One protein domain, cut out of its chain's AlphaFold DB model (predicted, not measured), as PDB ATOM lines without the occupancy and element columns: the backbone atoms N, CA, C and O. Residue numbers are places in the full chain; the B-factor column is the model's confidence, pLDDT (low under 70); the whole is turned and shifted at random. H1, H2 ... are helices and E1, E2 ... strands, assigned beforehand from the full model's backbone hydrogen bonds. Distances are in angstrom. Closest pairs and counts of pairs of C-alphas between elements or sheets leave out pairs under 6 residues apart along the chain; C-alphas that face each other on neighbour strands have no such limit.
ATOM      1  N   ARG A 204      -6.993  53.810 -40.431       85.62
ATOM      2  CA  ARG A 204      -6.593  52.405 -40.493       85.62
ATOM      3  C   ARG A 204      -5.727  52.031 -39.289       85.62
ATOM      4  O   ARG A 204      -6.038  51.058 -38.605       85.62
ATOM      5  N   ALA A 205      -4.709  52.831 -38.966       88.56
ATOM      6  CA  ALA A 205      -3.869  52.606 -37.789       88.56
ATOM      7  C   ALA A 205      -4.681  52.633 -36.479       88.56
ATOM      8  O   ALA A 205      -4.461  51.820 -35.579       88.56
ATOM      9  N   ALA A 206      -5.666  53.529 -36.361       88.62
ATOM     10  CA  ALA A 206      -6.564  53.568 -35.209       88.62
ATOM     11  C   ALA A 206      -7.433  52.299 -35.101       88.62
ATOM     12  O   ALA A 206      -7.618  51.775 -34.000       88.62
ATOM     13  N   GLN A 207      -7.939  51.772 -36.220       86.00
ATOM     14  CA  GLN A 207      -8.677  50.505 -36.257       86.00
ATOM     15  C   GLN A 207      -7.791  49.304 -35.895       86.00
ATOM     16  O   GLN A 207      -8.222  48.452 -35.118       86.00
ATOM     17  N   GLU A 208      -6.549  49.253 -36.383       88.75
ATOM     18  CA  GLU A 208      -5.561  48.227 -36.012       88.75
ATOM     19  C   GLU A 208      -5.255  48.275 -34.502       88.75
ATOM     20  O   GLU A 208      -5.295  47.251 -33.819       88.75
ATOM     21  N   ASN A 209      -5.072  49.471 -33.933       90.19
ATOM     22  CA  ASN A 209      -4.900  49.647 -32.487       90.19
ATOM     23  C   ASN A 209      -6.128  49.176 -31.688       90.19
ATOM     24  O   ASN A 209      -5.982  48.553 -30.634       90.19
ATOM     25  N   ILE A 210      -7.345  49.445 -32.173       88.38
ATOM     26  CA  ILE A 210      -8.580  48.933 -31.560       88.38
ATOM     27  C   ILE A 210      -8.606  47.403 -31.608       88.38
ATOM     28  O   ILE A 210      -8.923  46.781 -30.595       88.38
ATOM     29  N   LEU A 211      -8.241  46.800 -32.740       88.31
ATOM     30  CA  LEU A 211      -8.177  45.348 -32.893       88.31
ATOM     31  C   LEU A 211      -7.214  44.721 -31.875       88.31
ATOM     32  O   LEU A 211      -7.595  43.771 -31.194       88.31
ATOM     33  N   ILE A 212      -6.019  45.297 -31.711       88.75
ATOM     34  CA  ILE A 212      -5.022  44.852 -30.723       88.75
ATOM     35  C   ILE A 212      -5.580  44.954 -29.300       88.75
ATOM     36  O   ILE A 212      -5.502  43.997 -28.531       88.75
ATOM     37  N   MET A 213      -6.185  46.088 -28.937       89.44
ATOM     38  CA  MET A 213      -6.769  46.265 -27.604       89.44
ATOM     39  C   MET A 213      -7.901  45.271 -27.322       89.44
ATOM     40  O   MET A 213      -7.952  44.703 -26.233       89.44
ATOM     41  N   LEU A 214      -8.802  45.055 -28.284       89.19
ATOM     42  CA  LEU A 214      -9.889  44.083 -28.147       89.19
ATOM     43  C   LEU A 214      -9.344  42.655 -28.037       89.19
ATOM     44  O   LEU A 214      -9.859  41.881 -27.233       89.19
ATOM     45  N   GLY A 215      -8.305  42.325 -28.810       88.12
ATOM     46  CA  GLY A 215      -7.584  41.056 -28.719       88.12
ATOM     47  C   GLY A 215      -7.019  40.836 -27.320       88.12
ATOM     48  O   GLY A 215      -7.337  39.832 -26.695       88.12
ATOM     49  N   ASN A 216      -6.303  41.820 -26.771       88.00
ATOM     50  CA  ASN A 216      -5.758  41.747 -25.413       88.00
ATOM     51  C   ASN A 216      -6.857  41.548 -24.357       88.00
ATOM     52  O   ASN A 216      -6.738  40.664 -23.511       88.00
ATOM     53  N   GLN A 217      -7.958  42.304 -24.443       89.06
ATOM     54  CA  GLN A 217      -9.111  42.139 -23.548       89.06
ATOM     55  C   GLN A 217      -9.755  40.754 -23.672       89.06
ATOM     56  O   GLN A 217     -10.215  40.194 -22.680       89.06
ATOM     57  N   ARG A 218      -9.821  40.193 -24.888       89.25
ATOM     58  CA  ARG A 218     -10.328  38.835 -25.109       89.25
ATOM     59  C   ARG A 218      -9.390  37.818 -24.463       89.25
ATOM     60  O   ARG A 218      -9.870  36.960 -23.729       89.25
ATOM     61  N   SER A 219      -8.082  37.946 -24.683       85.94
ATOM     62  CA  SER A 219      -7.069  37.039 -24.140       85.94
ATOM     63  C   SER A 219      -7.005  37.058 -22.608       85.94
ATOM     64  O   SER A 219      -6.734  36.025 -22.011       85.94
ATOM     65  N   GLU A 220      -7.305  38.183 -21.952       87.56
ATOM     66  CA  GLU A 220      -7.446  38.255 -20.485       87.56
ATOM     67  C   GLU A 220      -8.622  37.424 -19.947       87.56
ATOM     68  O   GLU A 220      -8.589  36.964 -18.808       87.56
ATOM     69  N   LEU A 221      -9.672  37.210 -20.748       87.94
ATOM     70  CA  LEU A 221     -10.809  36.382 -20.343       87.94
ATOM     71  C   LEU A 221     -10.542  34.887 -20.524       87.94
ATOM     72  O   LEU A 221     -11.205  34.092 -19.854       87.94
ATOM     73  N   VAL A 222      -9.601  34.513 -21.399       85.75
ATOM     74  CA  VAL A 222      -9.285  33.111 -21.718       85.75
ATOM     75  C   VAL A 222      -8.892  32.352 -20.459       85.75
ATOM     76  O   VAL A 222      -9.478  31.307 -20.206       85.75
ATOM     77  N   ASP A 223      -8.024  32.909 -19.613       79.50
ATOM     78  CA  ASP A 223      -7.547  32.247 -18.387       79.50
ATOM     79  C   ASP A 223      -8.700  31.848 -17.444       79.50
ATOM     80  O   ASP A 223      -8.635  30.839 -16.752       79.50
ATOM     81  N   SER A 224      -9.791  32.626 -17.436       83.25
ATOM     82  CA  SER A 224     -10.978  32.350 -16.611       83.25
ATOM     83  C   SER A 224     -11.974  31.367 -17.237       83.25
ATOM     84  O   SER A 224     -12.906  30.929 -16.563       83.25
ATOM     85  N   LEU A 225     -11.821  31.075 -18.528       85.62
ATOM     86  CA  LEU A 225     -12.719  30.232 -19.323       85.62
ATOM     87  C   LEU A 225     -12.055  28.930 -19.777       85.62
ATOM     88  O   LEU A 225     -12.746  28.014 -20.222       85.62
ATOM     89  N   LEU A 226     -10.731  28.853 -19.683       86.19
ATOM     90  CA  LEU A 226      -9.940  27.687 -20.023       86.19
ATOM     91  C   LEU A 226     -10.355  26.512 -19.135       86.19
ATOM     92  O   LEU A 226     -10.376  26.602 -17.908       86.19
ATOM     93  N   THR A 227     -10.716  25.408 -19.769       83.19
ATOM     94  CA  THR A 227     -11.096  24.165 -19.107       83.19
ATOM     95  C   THR A 227     -10.399  23.004 -19.801       83.19
ATOM     96  O   THR A 227     -10.243  22.990 -21.018       83.19
ATOM     97  N   THR A 228      -9.984  22.008 -19.025       84.69
ATOM     98  CA  THR A 228      -9.369  20.780 -19.540       84.69
ATOM     99  C   THR A 228     -10.413  19.690 -19.735       84.69
ATOM    100  O   THR A 228     -11.303  19.512 -18.896       84.69
ATOM    101  N   ASN A 229     -10.270  18.875 -20.777       83.62
ATOM    102  CA  ASN A 229     -11.090  17.678 -20.918       83.62
ATOM    103  C   ASN A 229     -10.717  16.646 -19.829       83.62
ATOM    104  O   ASN A 229      -9.569  16.206 -19.769       83.62
ATOM    105  N   PRO A 230     -11.667  16.174 -19.001       81.94
ATOM    106  CA  PRO A 230     -11.360  15.245 -17.910       81.94
ATOM    107  C   PRO A 230     -10.839  13.882 -18.393       81.94
ATOM    108  O   PRO A 230     -10.156  13.188 -17.646       81.94
ATOM    109  N   LYS A 231     -11.157  13.478 -19.632       84.50
ATOM    110  CA  LYS A 231     -10.650  12.239 -20.248       84.50
ATOM    111  C   LYS A 231      -9.323  12.439 -20.978       84.50
ATOM    112  O   LYS A 231      -8.571  11.479 -21.113       84.50
ATOM    113  N   LYS A 232      -9.055  13.656 -21.456       87.94
ATOM    114  CA  LYS A 232      -7.830  14.031 -22.173       87.94
ATOM    115  C   LYS A 232      -7.286  15.351 -21.603       87.94
ATOM    116  O   LYS A 232      -7.565  16.400 -22.174       87.94
ATOM    117  N   PRO A 233      -6.548  15.332 -20.477       84.81
ATOM    118  CA  PRO A 233      -6.123  16.557 -19.789       84.81
ATOM    119  C   PRO A 233      -5.232  17.495 -20.615       84.81
ATOM    120  O   PRO A 233      -5.196  18.683 -20.331       84.81
ATOM    121  N   TRP A 234      -4.573  16.984 -21.657       86.62
ATOM    122  CA  TRP A 234      -3.795  17.765 -22.630       86.62
ATOM    123  C   TRP A 234      -4.651  18.466 -23.702       86.62
ATOM    124  O   TRP A 234      -4.122  19.110 -24.606       86.62
ATOM    125  N   CYS A 235      -5.975  18.327 -23.622       85.25
ATOM    126  CA  CYS A 235      -6.936  19.034 -24.456       85.25
ATOM    127  C   CYS A 235      -7.603  20.141 -23.642       85.25
ATOM    128  O   CYS A 235      -8.597  19.904 -22.943       85.25
ATOM    129  N   GLU A 236      -7.052  21.344 -23.749       84.25
ATOM    130  CA  GLU A 236      -7.657  22.571 -23.240       84.25
ATOM    131  C   GLU A 236      -8.633  23.158 -24.259       84.25
ATOM    132  O   GLU A 236      -8.397  23.141 -25.466       84.25
ATOM    133  N   PHE A 237      -9.746  23.690 -23.768       81.25
ATOM    134  CA  PHE A 237     -10.727  24.402 -24.575       81.25
ATOM    135  C   PHE A 237     -11.358  25.536 -23.770       81.25
ATOM    136  O   PHE A 237     -11.325  25.558 -22.540       81.25
ATOM    137  N   ILE A 238     -11.950  26.497 -24.475       81.94
ATOM    138  CA  ILE A 238     -12.647  27.626 -23.858       81.94
ATOM    139  C   ILE A 238     -14.098  27.207 -23.597       81.94
ATOM    140  O   ILE A 238     -14.863  26.998 -24.540       81.94
ATOM    141  N   ASP A 239     -14.500  27.105 -22.327       82.25
ATOM    142  CA  ASP A 239     -15.877  26.762 -21.968       82.25
ATOM    143  C   ASP A 239     -16.815  27.973 -22.081       82.25
ATOM    144  O   ASP A 239     -16.965  28.800 -21.174       82.25
ATOM    145  N   LEU A 240     -17.504  28.051 -23.220       81.38
ATOM    146  CA  LEU A 240     -18.543  29.047 -23.486       81.38
ATOM    147  C   LEU A 240     -19.955  28.574 -23.112       81.38
ATOM    148  O   LEU A 240     -20.909  29.336 -23.273       81.38
ATOM    149  N   SER A 241     -20.114  27.336 -22.633       75.44
ATOM    150  CA  SER A 241     -21.424  26.775 -22.278       75.44
ATOM    151  C   SER A 241     -21.981  27.373 -20.985       75.44
ATOM    152  O   SER A 241     -23.198  27.432 -20.774       75.44
ATOM    153  N   SER A 242     -21.092  27.878 -20.125       65.50
ATOM    154  CA  SER A 242     -21.475  28.569 -18.905       65.50
ATOM    155  C   SER A 242     -22.218  29.876 -19.226       65.50
ATOM    156  O   SER A 242     -21.767  30.715 -20.003       65.50
ATOM    157  N   ASN A 243     -23.348  30.142 -18.557       71.62
ATOM    158  CA  ASN A 243     -24.047  31.440 -18.628       71.62
ATOM    159  C   ASN A 243     -23.281  32.562 -17.877       71.62
ATOM    160  O   ASN A 243     -23.882  33.541 -17.415       71.62
ATOM    161  N   SER A 244     -21.966  32.388 -17.706       83.44
ATOM    162  CA  SER A 244     -21.088  33.252 -16.934       83.44
ATOM    163  C   SER A 244     -20.939  34.621 -17.594       83.44
ATOM    164  O   SER A 244     -21.127  34.811 -18.802       83.44
ATOM    165  N   GLN A 245     -20.612  35.623 -16.780       86.56
ATOM    166  CA  GLN A 245     -20.354  36.968 -17.281       86.56
ATOM    167  C   GLN A 245     -19.119  36.997 -18.197       86.56
ATOM    168  O   GLN A 245     -19.154  37.689 -19.215       86.56
ATOM    169  N   SER A 246     -18.087  36.205 -17.883       86.06
ATOM    170  CA  SER A 246     -16.870  36.067 -18.689       86.06
ATOM    171  C   SER A 246     -17.150  35.454 -20.060       86.06
ATOM    172  O   SER A 246     -16.732  36.032 -21.058       86.06
ATOM    173  N   ALA A 247     -17.942  34.377 -20.150       86.56
ATOM    174  CA  ALA A 247     -18.281  33.751 -21.434       86.56
ATOM    175  C   ALA A 247     -19.055  34.720 -22.345       86.56
ATOM    176  O   ALA A 247     -18.724  34.903 -23.519       86.56
ATOM    177  N   LYS A 248     -20.033  35.448 -21.784       89.44
ATOM    178  CA  LYS A 248     -20.761  36.500 -22.517       89.44
ATOM    179  C   LYS A 248     -19.846  37.636 -22.969       89.44
ATOM    180  O   LYS A 248     -20.035  38.163 -24.066       89.44
ATOM    181  N   ALA A 249     -18.907  38.057 -22.124       89.31
ATOM    182  CA  ALA A 249     -17.948  39.102 -22.460       89.31
ATOM    183  C   ALA A 249     -17.003  38.645 -23.582       89.31
ATOM    184  O   ALA A 249     -16.850  39.374 -24.562       89.31
ATOM    185  N   TYR A 250     -16.488  37.416 -23.503       89.94
ATOM    186  CA  TYR A 250     -15.645  36.800 -24.523       89.94
ATOM    187  C   TYR A 250     -16.365  36.737 -25.873       89.94
ATOM    188  O   TYR A 250     -15.874  37.283 -26.856       89.94
ATOM    189  N   MET A 251     -17.588  36.195 -25.925       87.88
ATOM    190  CA  MET A 251     -18.373  36.135 -27.168       87.88
ATOM    191  C   MET A 251     -18.632  37.524 -27.773       87.88
ATOM    192  O   MET A 251     -18.575  37.700 -28.992       87.88
ATOM    193  N   ARG A 252     -18.912  38.531 -26.933       88.62
ATOM    194  CA  ARG A 252     -19.091  39.919 -27.389       88.62
ATOM    195  C   ARG A 252     -17.801  40.489 -27.974       88.62
ATOM    196  O   ARG A 252     -17.871  41.135 -29.016       88.62
ATOM    197  N   LEU A 253     -16.657  40.263 -27.330       89.25
ATOM    198  CA  LEU A 253     -15.353  40.707 -27.826       89.25
ATOM    199  C   LEU A 253     -14.989  40.002 -29.132       89.25
ATOM    200  O   LEU A 253     -14.645  40.680 -30.091       89.25
ATOM    201  N   THR A 254     -15.179  38.686 -29.226       88.38
ATOM    202  CA  THR A 254     -14.959  37.917 -30.460       88.38
ATOM    203  C   THR A 254     -15.803  38.445 -31.616       88.38
ATOM    204  O   THR A 254     -15.289  38.633 -32.718       88.38
ATOM    205  N   LYS A 255     -17.077  38.786 -31.370       87.06
ATOM    206  CA  LYS A 255     -17.928  39.422 -32.386       87.06
ATOM    207  C   LYS A 255     -17.389  40.791 -32.813       87.06
ATOM    208  O   LYS A 255     -17.344  41.065 -34.005       87.06
ATOM    209  N   LYS A 256     -16.969  41.639 -31.866       85.81
ATOM    210  CA  LYS A 256     -16.379  42.955 -32.173       85.81
ATOM    211  C   LYS A 256     -15.092  42.821 -32.992       85.81
ATOM    212  O   LYS A 256     -14.964  43.473 -34.019       85.81
ATOM    213  N   ILE A 257     -14.185  41.936 -32.579       87.88
ATOM    214  CA  ILE A 257     -12.934  41.618 -33.282       87.88
ATOM    215  C   ILE A 257     -13.227  41.161 -34.714       87.88
ATOM    216  O   ILE A 257     -12.602  41.654 -35.648       87.88
ATOM    217  N   SER A 258     -14.210  40.275 -34.908       84.44
ATOM    218  CA  SER A 258     -14.631  39.822 -36.241       84.44
ATOM    219  C   SER A 258     -15.162  40.966 -37.114       84.44
ATOM    220  O   SER A 258     -14.849  41.030 -38.299       84.44
ATOM    221  N   THR A 259     -15.918  41.906 -36.543       82.25
ATOM    222  CA  THR A 259     -16.378  43.091 -37.281       82.25
ATOM    223  C   THR A 259     -15.206  43.973 -37.721       82.25
ATOM    224  O   THR A 259     -15.136  44.345 -38.891       82.25
ATOM    225  N   VAL A 260     -14.270  44.278 -36.813       81.50
ATOM    226  CA  VAL A 260     -13.115  45.152 -37.104       81.50
ATOM    227  C   VAL A 260     -12.175  44.511 -38.118       81.50
ATOM    228  O   VAL A 260     -11.833  45.133 -39.118       81.50
ATOM    229  N   SER A 261     -11.799  43.254 -37.898       84.25
ATOM    230  CA  SER A 261     -10.930  42.487 -38.803       84.25
ATOM    231  C   SER A 261     -11.500  42.404 -40.216       84.25
ATOM    232  O   SER A 261     -10.788  42.679 -41.175       84.25
ATOM    233  N   LYS A 262     -12.810  42.151 -40.352       81.38
ATOM    234  CA  LYS A 262     -13.493  42.165 -41.648       81.38
ATOM    235  C   LYS A 262     -13.454  43.539 -42.321       81.38
ATOM    236  O   LYS A 262     -13.349  43.600 -43.539       81.38
ATOM    237  N   SER A 263     -13.550  44.633 -41.559       74.88
ATOM    238  CA  SER A 263     -13.421  45.982 -42.133       74.88
ATOM    239  C   SER A 263     -11.994  46.324 -42.570       74.88
ATOM    240  O   SER A 263     -11.824  47.124 -43.482       74.88
ATOM    241  N   LEU A 264     -10.991  45.710 -41.936       79.62
ATOM    242  CA  LEU A 264      -9.573  45.897 -42.243       79.62
ATOM    243  C   LEU A 264      -9.036  44.923 -43.301       79.62
ATOM    244  O   LEU A 264      -7.919  45.125 -43.771       79.62
ATOM    245  N   ASP A 265      -9.809  43.893 -43.655       82.75
ATOM    246  CA  ASP A 265      -9.364  42.754 -44.469       82.75
ATOM    247  C   ASP A 265      -8.117  42.065 -43.880       82.75
ATOM    248  O   ASP A 265      -7.136  41.776 -44.560       82.75
ATOM    249  N   VAL A 266      -8.135  41.856 -42.559       80.56
ATOM    250  CA  VAL A 266      -7.044  41.222 -41.802       80.56
ATOM    251  C   VAL A 266      -7.563  39.949 -41.145       80.56
ATOM    252  O   VAL A 266      -8.670  39.928 -40.607       80.56
ATOM    253  N   GLU A 267      -6.764  38.885 -41.153       75.88
ATOM    254  CA  GLU A 267      -7.098  37.661 -40.426       75.88
ATOM    255  C   GLU A 267      -7.117  37.912 -38.914       75.88
ATOM    256  O   GLU A 267      -6.222  38.541 -38.349       75.88
ATOM    257  N   VAL A 268      -8.155  37.414 -38.236       69.69
ATOM    258  CA  VAL A 268      -8.230  37.484 -36.774       69.69
ATOM    259  C   VAL A 268      -7.141  36.583 -36.198       69.69
ATOM    260  O   VAL A 268      -7.182  35.380 -36.460       69.69
ATOM    261  N   PRO A 269      -6.225  37.103 -35.361       58.25
ATOM    262  CA  PRO A 269      -5.301  36.248 -34.638       58.25
ATOM    263  C   PRO A 269      -6.097  35.239 -33.804       58.25
ATOM    264  O   PRO A 269      -6.910  35.618 -32.944       58.25
ATOM    265  N   ILE A 270      -5.892  33.956 -34.096       59.09
ATOM    266  CA  ILE A 270      -6.339  32.851 -33.247       59.09
ATOM    267  C   ILE A 270      -5.636  33.040 -31.898       59.09
ATOM    268  O   ILE A 270      -4.452  33.373 -31.870       59.09
ATOM    269  N   ASP A 271      -6.372  32.917 -30.788       59.12
ATOM    270  CA  ASP A 271      -5.801  33.118 -29.452       59.12
ATOM    271  C   ASP A 271      -4.634  32.146 -29.237       59.12
ATOM    272  O   ASP A 271      -4.827  30.953 -29.039       59.12
ATOM    273  N   SER A 272      -3.409  32.669 -29.252       53.28
ATOM    274  CA  SER A 272      -2.168  31.903 -29.090       53.28
ATOM    275  C   SER A 272      -1.847  31.572 -27.629       53.28
ATOM    276  O   SER A 272      -0.715  31.210 -27.320       53.28
ATOM    277  N   ARG A 273      -2.792  31.807 -26.708       56.00
ATOM    278  CA  ARG A 273      -2.597  31.622 -25.261       56.00
ATOM    279  C   ARG A 273      -2.932  30.221 -24.767       56.00
ATOM    280  O   ARG A 273      -2.573  29.903 -23.641       56.00
ATOM    281  N   THR A 274      -3.587  29.392 -25.574       59.69
ATOM    282  CA  THR A 274      -3.682  27.962 -25.272       59.69
ATOM    283  C   THR A 274      -2.300  27.352 -25.468       59.69
ATOM    284  O   THR A 274      -1.723  27.511 -26.550       59.69
ATOM    285  N   ALA A 275      -1.759  26.679 -24.450       65.38
ATOM    286  CA  ALA A 275      -0.569  25.860 -24.651       65.38
ATOM    287  C   ALA A 275      -0.851  24.877 -25.797       65.38
ATOM    288  O   ALA A 275      -1.989  24.419 -25.963       65.38
ATOM    289  N   SER A 276       0.144  24.609 -26.647       75.69
ATOM    290  CA  SER A 276      -0.097  23.685 -27.749       75.69
ATOM    291  C   SER A 276      -0.467  22.316 -27.177       75.69
ATOM    292  O   SER A 276       0.025  21.916 -26.118       75.69
ATOM    293  N   THR A 277      -1.333  21.580 -27.876       81.38
ATOM    294  CA  THR A 277      -1.666  20.200 -27.494       81.38
ATOM    295  C   THR A 277      -0.399  19.362 -27.311       81.38
ATOM    296  O   THR A 277      -0.356  18.491 -26.449       81.38
ATOM    297  N   ASP A 278       0.649  19.662 -28.077       83.75
ATOM    298  CA  ASP A 278       1.955  19.014 -28.022       83.75
ATOM    299  C   ASP A 278       2.690  19.301 -26.712       83.75
ATOM    300  O   ASP A 278       3.182  18.366 -26.079       83.75
ATOM    301  N   ASP A 279       2.717  20.559 -26.271       84.94
ATOM    302  CA  ASP A 279       3.362  20.954 -25.015       84.94
ATOM    303  C   ASP A 279       2.663  20.305 -23.816       84.94
ATOM    304  O   ASP A 279       3.311  19.672 -22.980       84.94
ATOM    305  N   LEU A 280       1.327  20.380 -23.778       85.94
ATOM    306  CA  LEU A 280       0.519  19.786 -22.710       85.94
ATOM    307  C   LEU A 280       0.603  18.255 -22.708       85.94
ATOM    308  O   LEU A 280       0.632  17.625 -21.650       85.94
ATOM    309  N   TRP A 281       0.658  17.633 -23.888       89.19
ATOM    310  CA  TRP A 281       0.857  16.191 -24.024       89.19
ATOM    311  C   TRP A 281       2.230  15.776 -23.502       89.19
ATOM    312  O   TRP A 281       2.337  14.822 -22.730       89.19
ATOM    313  N   HIS A 282       3.284  16.510 -23.861       89.12
ATOM    314  CA  HIS A 282       4.629  16.248 -23.365       89.12
ATOM    315  C   HIS A 282       4.737  16.409 -21.848       89.12
ATOM    316  O   HIS A 282       5.340  15.555 -21.193       89.12
ATOM    317  N   GLU A 283       4.136  17.452 -21.277       88.62
ATOM    318  CA  GLU A 283       4.054  17.637 -19.827       88.62
ATOM    319  C   GLU A 283       3.324  16.458 -19.162       88.62
ATOM    320  O   GLU A 283       3.874  15.808 -18.268       88.62
ATOM    321  N   TYR A 284       2.161  16.072 -19.694       89.44
ATOM    322  CA  TYR A 284       1.365  14.945 -19.201       89.44
ATOM    323  C   TYR A 284       2.114  13.600 -19.231       89.44
ATOM    324  O   TYR A 284       1.972  12.782 -18.309       89.44
ATOM    325  N   LEU A 285       2.911  13.356 -20.279       91.62
ATOM    326  CA  LEU A 285       3.757  12.166 -20.409       91.62
ATOM    327  C   LEU A 285       4.939  12.187 -19.438       91.62
ATOM    328  O   LEU A 285       5.297  11.144 -18.889       91.62
ATOM    329  N   ASN A 286       5.548  13.349 -19.199       91.25
ATOM    330  CA  ASN A 286       6.669  13.473 -18.266       91.25
ATOM    331  C   ASN A 286       6.256  13.159 -16.821       91.25
ATOM    332  O   ASN A 286       7.037  12.563 -16.081       91.25
ATOM    333  N   GLU A 287       5.014  13.460 -16.446       91.94
ATOM    334  CA  GLU A 287       4.438  13.053 -15.160       91.94
ATOM    335  C   GLU A 287       4.124  11.548 -15.072       91.94
ATOM    336  O   GLU A 287       3.912  11.016 -13.979       91.94
ATOM    337  N   ARG A 288       4.075  10.834 -16.207       92.00
ATOM    338  CA  ARG A 288       3.665   9.420 -16.294       92.00
ATOM    339  C   ARG A 288       4.680   8.588 -17.085       92.00
ATOM    340  O   ARG A 288       4.407   8.204 -18.225       92.00
ATOM    341  N   PRO A 289       5.803   8.189 -16.461       90.81
ATOM    342  CA  PRO A 289       6.882   7.458 -17.132       90.81
ATOM    343  C   PRO A 289       6.429   6.168 -17.832       90.81
ATOM    344  O   PRO A 289       6.924   5.837 -18.906       90.81
ATOM    345  N   GLY A 290       5.457   5.450 -17.252       91.69
ATOM    346  CA  GLY A 290       4.900   4.236 -17.857       91.69
ATOM    347  C   GLY A 290       4.112   4.506 -19.141       91.69
ATOM    348  O   GLY A 290       4.245   3.762 -20.109       91.69
ATOM    349  N   LEU A 291       3.342   5.599 -19.177       89.56
ATOM    350  CA  LEU A 291       2.628   6.015 -20.383       89.56
ATOM    351  C   LEU A 291       3.609   6.530 -21.439       89.56
ATOM    352  O   LEU A 291       3.484   6.169 -22.601       89.56
ATOM    353  N   LYS A 292       4.629   7.289 -21.027       92.50
ATOM    354  CA  LYS A 292       5.706   7.755 -21.909       92.50
ATOM    355  C   LYS A 292       6.417   6.598 -22.620       92.50
ATOM    356  O   LYS A 292       6.517   6.593 -23.844       92.50
ATOM    357  N   SER A 293       6.814   5.566 -21.877       92.50
ATOM    358  CA  SER A 293       7.427   4.372 -22.471       92.50
ATOM    359  C   SER A 293       6.465   3.626 -23.403       92.50
ATOM    360  O   SER A 293       6.875   3.114 -24.443       92.50
ATOM    361  N   TRP A 294       5.169   3.588 -23.083       94.75
ATOM    362  CA  TRP A 294       4.170   3.022 -23.989       94.75
ATOM    363  C   TRP A 294       4.070   3.826 -25.295       94.75
ATOM    364  O   TRP A 294       4.131   3.227 -26.364       94.75
ATOM    365  N   THR A 295       4.016   5.161 -25.233       92.81
ATOM    366  CA  THR A 295       3.926   6.011 -26.435       92.81
ATOM    367  C   THR A 295       5.129   5.871 -27.365       92.81
ATOM    368  O   THR A 295       4.965   5.912 -28.580       92.81
ATOM    369  N   GLU A 296       6.324   5.627 -26.817       92.25
ATOM    370  CA  GLU A 296       7.544   5.377 -27.599       92.25
ATOM    371  C   GLU A 296       7.497   4.029 -28.341       92.25
ATOM    372  O   GLU A 296       8.000   3.913 -29.457       92.25
ATOM    373  N   ASN A 297       6.859   3.015 -27.748       94.25
ATOM    374  CA  ASN A 297       6.708   1.684 -28.347       94.25
ATOM    375  C   ASN A 297       5.527   1.591 -29.332       94.25
ATOM    376  O   ASN A 297       5.478   0.674 -30.153       94.25
ATOM    377  N   PHE A 298       4.577   2.524 -29.247       93.88
ATOM    378  CA  PHE A 298       3.292   2.492 -29.947       93.88
ATOM    379  C   PHE A 298       2.927   3.864 -30.557       93.88
ATOM    380  O   PHE A 298       1.871   4.424 -30.251       93.88
ATOM    381  N   PRO A 299       3.769   4.429 -31.447       90.44
ATOM    382  CA  PRO A 299       3.649   5.821 -31.887       90.44
ATOM    383  C   PRO A 299       2.352   6.114 -32.652       90.44
ATOM    384  O   PRO A 299       1.738   7.153 -32.447       90.44
ATOM    385  N   ALA A 300       1.882   5.182 -33.488       90.69
ATOM    386  CA  ALA A 300       0.644   5.371 -34.248       90.69
ATOM    387  C   ALA A 300      -0.595   5.476 -33.339       90.69
ATOM    388  O   ALA A 300      -1.472   6.297 -33.583       90.69
ATOM    389  N   GLN A 301      -0.651   4.678 -32.267       90.62
ATOM    390  CA  GLN A 301      -1.747   4.737 -31.294       90.62
ATOM    391  C   GLN A 301      -1.614   5.945 -30.358       90.62
ATOM    392  O   GLN A 301      -2.619   6.475 -29.887       90.62
ATOM    393  N   ALA A 302      -0.385   6.389 -30.086       87.81
ATOM    394  CA  ALA A 302      -0.128   7.591 -29.304       87.81
ATOM    395  C   ALA A 302      -0.631   8.857 -30.013       87.81
ATOM    396  O   ALA A 302      -1.247   9.692 -29.358       87.81
ATOM    397  N   GLU A 303      -0.435   8.972 -31.331       88.06
ATOM    398  CA  GLU A 303      -0.968  10.098 -32.114       88.06
ATOM    399  C   GLU A 303      -2.504  10.129 -32.095       88.06
ATOM    400  O   GLU A 303      -3.093  11.158 -31.774       88.06
ATOM    401  N   GLU A 304      -3.170   8.987 -32.293       87.56
ATOM    402  CA  GLU A 304      -4.638   8.895 -32.191       87.56
ATOM    403  C   GLU A 304      -5.147   9.255 -30.777       87.56
ATOM    404  O   GLU A 304      -6.180   9.906 -30.587       87.56
ATOM    405  N   MET A 305      -4.404   8.864 -29.736       85.81
ATOM    406  CA  MET A 305      -4.734   9.224 -28.358       85.81
ATOM    407  C   MET A 305      -4.555  10.723 -28.103       85.81
ATOM    408  O   MET A 305      -5.397  11.322 -27.423       85.81
ATOM    409  N   LYS A 306      -3.503  11.324 -28.661       88.19
ATOM    410  CA  LYS A 306      -3.165  12.741 -28.524       88.19
ATOM    411  C   LYS A 306      -4.226  13.650 -29.148       88.19
ATOM    412  O   LYS A 306      -4.518  14.687 -28.559       88.19
ATOM    413  N   GLU A 307      -4.858  13.241 -30.250       86.06
ATOM    414  CA  GLU A 307      -5.885  14.034 -30.943       86.06
ATOM    415  C   GLU A 307      -6.994  14.537 -30.005       86.06
ATOM    416  O   GLU A 307      -7.654  13.769 -29.292       86.06
TER     417      GLU A 307
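What this domain is: This is residues 204 to 307 of the 311 residues of an uncharacterized protein of Synechococcus sp. PROS-9-1 (UniProt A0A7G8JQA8). Two long helices, H1 and H2, lie side by side and run opposite ways at one end of an elongated model; three short helices, H3, H4 and H5, make a loose group at the other end. The small strand hairpin E1 and E2 lies between the two ends, and the long link of residues 265 to 276 runs back from the end of H2 to H3. The printed part has 104 residues, with H1, E1, E2, H2, H3, H4 and H5 in that order along the chain: five named helices and two named strands, the strands forming one antiparallel sheet, E1 - E2. The class is mostly helix. The whole is loose, with a radius of gyration of the C-alphas of 17.8 A and spans of 54 by 30 by 18 A.

How they stand to each other: E1, residues 226 to 228, and E2, residues 236 to 238, are antiparallel neighbours and form a hairpin, with 140 degrees between their directions. N 227 and O 237 are 2.8 A apart and N 237 and O 227 are 2.9 A apart, both within hydrogen-bond range. H1, residues 204 to 225, joins E1 by a tight link. H1 touches H2, residues 245 to 264, at a shallow tilt of 25 degrees, opposite ways; their closest C-alphas, those of Arg 218 and Tyr 250, are 5.7 A apart. The closest C-alphas of E2 and H3, residues 277 to 286, are those of Glu 236 and Thr 277, 7.7 A apart. H3 and H4, residues 289 to 297, only just touch, and only at the corner by their link, with 3 pairs of C-alphas within 8 A; the closest, those of Leu 285 and Lys 292, are 5.1 A apart. H5, residues 299 to 306, is close to H4 but not clearly touching it, at a steep tilt of 52 degrees; their closest C-alphas, those of Thr 295 and Ala 302, are 5.2 A apart. H1 is apart from H3, H4 and H5, and H2 is apart from the same three. In H2, H3, H4 and H5 every O i to N i+4 pair is within hydrogen-bond range; in H1, 15 of 18 are.

Where its parts are: H1 begins at C-alpha 204 (-6.593, 52.405, -40.493) and is 31.3 A long. E1 is 6.9 A long and E2 7.1 A. H2 is 28.6 A long, H3 14.1 A and H4 12.6 A. H5 is 10.3 A long and ends at C-alpha 306 (-3.165, 12.741, -28.524).

The domain as a whole: The two C-alphas farthest apart, those of Arg 204 and Gly 290, are 54.4 A apart. The printed part has no cut. The link from H2 to H3 is long, with 12 residues. The mean pLDDT of the printed part is 84.3; residue 242 and residues 268 to 275 are under 70.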